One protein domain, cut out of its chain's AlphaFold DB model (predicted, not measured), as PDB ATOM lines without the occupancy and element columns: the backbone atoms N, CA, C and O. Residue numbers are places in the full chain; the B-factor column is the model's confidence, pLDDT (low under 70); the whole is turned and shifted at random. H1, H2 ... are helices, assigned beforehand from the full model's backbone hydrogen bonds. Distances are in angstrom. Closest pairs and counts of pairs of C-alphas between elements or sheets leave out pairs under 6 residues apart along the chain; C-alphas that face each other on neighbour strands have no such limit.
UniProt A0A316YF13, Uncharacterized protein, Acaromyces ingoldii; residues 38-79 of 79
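What this domain is: This is residues 38 to 79 of the 79 residues of an uncharacterized protein of Acaromyces ingoldii (UniProt A0A316YF13). A short helix, H1, and a longer one, H2, run away from each other along a rod, their first residues near each other, and the long loop of residues 45 to 60 folds back past H1 to join them. Residues 72 to 77 stick out at the far end of H2. The printed part has 42 residues with two named helices, H1 then H2, and no named strand: all helix. It is only just loose, close to extended, with a radius of gyration of the C-alphas of 13.2 A and spans of 39 by 13 by 12 A.

How they stand to each other: H1, residues 38 to 44, and H2, residues 61 to 75, are close but not clearly touching; their closest C-alphas, of Cys 38 and Glu 63, are 7.9 A apart. They run opposite ways at a steep tilt of 53 degrees. In H1 and H2 every O i to N i+4 pair is within hydrogen-bond range.

Where its parts are: H1 begins at C-alpha 38 (136.016, 181.142, 162.955). H2 measures 20.0 A from first to last C-alpha and ends at C-alpha 75 (155.387, 193.977, 157.447).

The domain as a whole: The C-alphas farthest apart, of Ala 47 and Lys 76, are 39.7 A apart. The printed part has no cut, and the link from H1 to H2 is long, with 16 residues. The pLDDT is under 70 at residues 44 to 59 and 77 to 79.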
ATOM      1  N   CYS A  38     136.002 181.711 161.612       84.25
ATOM      2  CA  CYS A  38     136.016 181.142 162.955       84.25
ATOM      3  C   CYS A  38     135.446 182.121 163.986       84.25
ATOM      4  O   CYS A  38     134.584 181.737 164.765       84.25
ATOM      5  N   VAL A  39     135.844 183.397 163.939       82.69
ATOM      6  CA  VAL A  39     135.321 184.450 164.825       82.69
ATOM      7  C   VAL A  39     133.816 184.622 164.646       82.69
ATOM      8  O   VAL A  39     133.091 184.690 165.626       82.69
ATOM      9  N   ILE A  40     133.321 184.660 163.408       82.50
ATOM     10  CA  ILE A  40     131.888 184.788 163.129       82.50
ATOM     11  C   ILE A  40     131.140 183.569 163.675       82.50
ATOM     12  O   ILE A  40     130.153 183.733 164.381       82.50
ATOM     13  N   LYS A  41     131.624 182.346 163.439       78.81
ATOM     14  CA  LYS A  41     131.011 181.165 164.058       78.81
ATOM     15  C   LYS A  41     131.044 181.243 165.579       78.81
ATOM     16  O   LYS A  41     130.016 181.142 166.216       78.81
ATOM     17  N   ALA A  42     132.188 181.523 166.174       76.62
ATOM     18  CA  ALA A  42     132.307 181.646 167.619       76.62
ATOM     19  C   ALA A  42     131.412 182.740 168.238       76.62
ATOM     20  O   ALA A  42     130.944 182.583 169.362       76.62
ATOM     21  N   GLN A  43     131.208 183.854 167.533       73.56
ATOM     22  CA  GLN A  43     130.448 185.002 168.023       73.56
ATOM     23  C   GLN A  43     128.933 184.843 167.829       73.56
ATOM     24  O   GLN A  43     128.179 185.387 168.633       73.56
ATOM     25  N   PHE A  44     128.506 184.160 166.761       69.38
ATOM     26  CA  PHE A  44     127.108 184.102 166.309       69.38
ATOM     27  C   PHE A  44     126.505 182.688 166.277       69.38
ATOM     28  O   PHE A  44     125.322 182.553 165.996       69.38
ATOM     29  N   ASP A  45     127.282 181.630 166.510       64.75
ATOM     30  CA  ASP A  45     126.756 180.267 166.603       64.75
ATOM     31  C   ASP A  45     126.193 180.058 168.021       64.75
ATOM     32  O   ASP A  45     126.911 179.762 168.977       64.75
ATOM     33  N   ASP A  46     124.881 180.270 168.150       53.75
ATOM     34  CA  ASP A  46     124.076 180.129 169.375       53.75
ATOM     35  C   ASP A  46     124.087 178.711 170.003       53.75
ATOM     36  O   ASP A  46     123.437 178.480 171.023       53.75
ATOM     37  N   ALA A  47     124.806 177.741 169.422       54.00
ATOM     38  CA  ALA A  47     124.813 176.338 169.851       54.00
ATOM     39  C   ALA A  47     126.034 175.929 170.704       54.00
ATOM     40  O   ALA A  47     126.083 174.804 171.206       54.00
ATOM     41  N   GLY A  48     127.018 176.815 170.894       53.91
ATOM     42  CA  GLY A  48     128.188 176.568 171.748       53.91
ATOM     43  C   GLY A  48     128.026 177.120 173.175       53.91
ATOM     44  O   GLY A  48     127.387 178.159 173.355       53.91
ATOM     45  N   PRO A  49     128.627 176.493 174.210       45.88
ATOM     46  CA  PRO A  49     128.616 177.016 175.580       45.88
ATOM     47  C   PRO A  49     129.411 178.334 175.648       45.88
ATOM     48  O   PRO A  49     130.618 178.337 175.876       45.88
ATOM     49  N   GLY A  50     128.744 179.460 175.388       50.59
ATOM     50  CA  GLY A  50     129.374 180.784 175.307       50.59
ATOM     51  C   GLY A  50     128.707 181.790 174.361       50.59
ATOM     52  O   GLY A  50     129.200 182.915 174.261       50.59
ATOM     53  N   ALA A  51     127.604 181.430 173.692       47.75
ATOM     54  CA  ALA A  51     126.817 182.363 172.884       47.75
ATOM     55  C   ALA A  51     126.473 183.638 173.685       47.75
ATOM     56  O   ALA A  51     125.840 183.583 174.740       47.75
ATOM     57  N   GLY A  52     126.964 184.791 173.217       52.38
ATOM     58  CA  GLY A  52     126.752 186.098 173.855       52.38
ATOM     59  C   GLY A  52     127.805 186.547 174.881       52.38
ATOM     60  O   GLY A  52     127.709 187.672 175.366       52.38
ATOM     61  N   GLN A  53     128.834 185.746 175.187       54.53
ATOM     62  CA  GLN A  53     129.881 186.111 176.167       54.53
ATOM     63  C   GLN A  53     131.144 186.732 175.537       54.53
ATOM     64  O   GLN A  53     132.067 187.129 176.249       54.53
ATOM     65  N   GLY A  54     131.158 186.888 174.208       56.59
ATOM     66  CA  GLY A  54     132.304 187.381 173.440       56.59
ATOM     67  C   GLY A  54     133.306 186.272 173.108       56.59
ATOM     68  O   GLY A  54     133.337 185.229 173.759       56.59
ATOM     69  N   ILE A  55     134.118 186.486 172.067       62.91
ATOM     70  CA  ILE A  55     135.201 185.566 171.688       62.91
ATOM     71  C   ILE A  55     136.092 185.299 172.908       62.91
ATOM     72  O   ILE A  55     136.810 186.190 173.368       62.91
ATOM     73  N   GLN A  56     136.061 184.071 173.436       64.50
ATOM     74  CA  GLN A  56     136.973 183.676 174.506       64.50
ATOM     75  C   GLN A  56     138.417 183.691 174.000       64.50
ATOM     76  O   GLN A  56     138.720 183.328 172.862       64.50
ATOM     77  N   ARG A  57     139.339 184.109 174.868       62.53
ATOM     78  CA  ARG A  57     140.770 184.119 174.558       62.53
ATOM     79  C   ARG A  57     141.242 182.683 174.300       62.53
ATOM     80  O   ARG A  57     141.067 181.826 175.159       62.53
ATOM     81  N   GLY A  58     141.839 182.440 173.136       67.44
ATOM     82  CA  GLY A  58     142.246 181.102 172.680       67.44
ATOM     83  C   GLY A  58     141.312 180.490 171.629       67.44
ATOM     84  O   GLY A  58     141.680 179.523 170.964       67.44
ATOM     85  N   LEU A  59     140.128 181.069 171.421       69.81
ATOM     86  CA  LEU A  59     139.223 180.677 170.348       69.81
ATOM     87  C   LEU A  59     139.739 181.269 169.024       69.81
ATOM     88  O   LEU A  59     140.013 182.467 168.945       69.81
ATOM     89  N   CYS A  60     139.910 180.428 168.000       82.12
ATOM     90  CA  CYS A  60     140.518 180.795 166.709       82.12
ATOM     91  C   CYS A  60     141.999 181.227 166.788       82.12
ATOM     92  O   CYS A  60     142.496 181.891 165.874       82.12
ATOM     93  N   ASP A  61     142.717 180.878 167.866       83.75
ATOM     94  CA  ASP A  61     144.117 181.288 168.088       83.75
ATOM     95  C   ASP A  61     145.073 180.701 167.037       83.75
ATOM     96  O   ASP A  61     146.036 181.349 166.624       83.75
ATOM     97  N   GLN A  62     144.764 179.503 166.530       85.38
ATOM     98  CA  GLN A  62     145.514 178.865 165.450       85.38
ATOM     99  C   GLN A  62     145.386 179.662 164.141       85.38
ATOM    100  O   GLN A  62     146.396 180.048 163.548       85.38
ATOM    101  N   GLU A  63     144.163 179.976 163.708       85.69
ATOM    102  CA  GLU A  63     143.927 180.798 162.516       85.69
ATOM    103  C   GLU A  63     144.477 182.218 162.681       85.69
ATOM    104  O   GLU A  63     145.043 182.777 161.735       85.69
ATOM    105  N   PHE A  64     144.364 182.787 163.883       85.81
ATOM    106  CA  PHE A  64     144.946 184.084 164.203       85.81
ATOM    107  C   PHE A  64     146.470 184.057 164.108       85.81
ATOM    108  O   PHE A  64     147.052 184.972 163.528       85.81
ATOM    109  N   SER A  65     147.120 183.010 164.622       88.38
ATOM    110  CA  SER A  65     148.574 182.849 164.574       88.38
ATOM    111  C   SER A  65     149.079 182.780 163.136       88.38
ATOM    112  O   SER A  65     150.001 183.512 162.789       88.38
ATOM    113  N   LEU A  66     148.413 182.016 162.264       87.62
ATOM    114  CA  LEU A  66     148.757 181.936 160.838       87.62
ATOM    115  C   LEU A  66     148.587 183.283 160.120       87.62
ATOM    116  O   LEU A  66     149.442 183.697 159.332       87.62
ATOM    117  N   PHE A  67     147.493 183.995 160.403       87.31
ATOM    118  CA  PHE A  67     147.266 185.329 159.852       87.31
ATOM    119  C   PHE A  67     148.320 186.327 160.347       87.31
ATOM    120  O   PHE A  67     148.912 187.059 159.549       87.31
ATOM    121  N   LYS A  68     148.605 186.311 161.650       86.44
ATOM    122  CA  LYS A  68     149.618 187.136 162.304       86.44
ATOM    123  C   LYS A  68     151.008 186.881 161.736       86.44
ATOM    124  O   LYS A  68     151.694 187.846 161.416       86.44
ATOM    125  N   GLU A  69     151.418 185.628 161.566       88.75
ATOM    126  CA  GLU A  69     152.718 185.279 160.984       88.75
ATOM    127  C   GLU A  69     152.851 185.796 159.552       88.75
ATOM    128  O   GLU A  69     153.861 186.414 159.201       88.75
ATOM    129  N   CYS A  70     151.806 185.623 158.737       87.69
ATOM    130  CA  CYS A  70     151.785 186.142 157.375       87.69
ATOM    131  C   CYS A  70     151.923 187.674 157.362       87.69
ATOM    132  O   CYS A  70     152.789 188.217 156.668       87.69
ATOM    133  N   VAL A  71     151.125 188.381 158.170       87.44
ATOM    134  CA  VAL A  71     151.155 189.849 158.249       87.44
ATOM    135  C   VAL A  71     152.501 190.346 158.774       87.44
ATOM    136  O   VAL A  71     153.064 191.272 158.192       87.44
ATOM    137  N   GLN A  72     153.065 189.716 159.807       85.12
ATOM    138  CA  GLN A  72     154.384 190.069 160.343       85.12
ATOM    139  C   GLN A  72     155.501 189.851 159.321       85.12
ATOM    140  O   GLN A  72     156.362 190.717 159.159       85.12
ATOM    141  N   THR A  73     155.451 188.746 158.574       85.75
ATOM    142  CA  THR A  73     156.408 188.458 157.497       85.75
ATOM    143  C   THR A  73     156.345 189.528 156.406       85.75
ATOM    144  O   THR A  73     157.380 190.006 155.939       85.75
ATOM    145  N   LYS A  74     155.137 189.965 156.028       83.56
ATOM    146  CA  LYS A  74     154.931 191.020 155.022       83.56
ATOM    147  C   LYS A  74     155.307 192.412 155.531       83.56
ATOM    148  O   LYS A  74     155.859 193.201 154.771       83.56
ATOM    149  N   MET A  75     155.056 192.700 156.806       80.50
ATOM    150  CA  MET A  75     155.387 193.977 157.447       80.50
ATOM    151  C   MET A  75     156.875 194.104 157.789       80.50
ATOM    152  O   MET A  75     157.332 195.211 158.071       80.50
ATOM    153  N   LYS A  76     157.627 192.988 157.811       76.06
ATOM    154  CA  LYS A  76     159.007 192.903 158.333       76.06
ATOM    155  C   LYS A  76     159.171 193.581 159.704       76.06
ATOM    156  O   LYS A  76     160.241 194.086 160.040       76.06
ATOM    157  N   LYS A  77     158.096 193.621 160.492       65.19
ATOM    158  CA  LYS A  77     158.024 194.264 161.805       65.19
ATOM    159  C   LYS A  77     157.346 193.308 162.774       65.19
ATOM    160  O   LYS A  77     156.325 192.710 162.439       65.19
ATOM    161  N   LYS A  78     157.924 193.175 163.969       57.56
ATOM    162  CA  LYS A  78     157.282 192.476 165.085       57.56
ATOM    163  C   LYS A  78     156.134 193.343 165.596       57.56
ATOM    164  O   LYS A  78     156.317 194.544 165.785       57.56
ATOM    165  N   TRP A  79     154.966 192.718 165.698       59.25
ATOM    166  CA  TRP A  79     153.714 193.329 166.135       59.25
ATOM    167  C   TRP A  79     153.699 193.519 167.648       59.25
ATOM    168  O   TRP A  79     154.197 192.593 168.331       59.25
TER     169      TRP A  79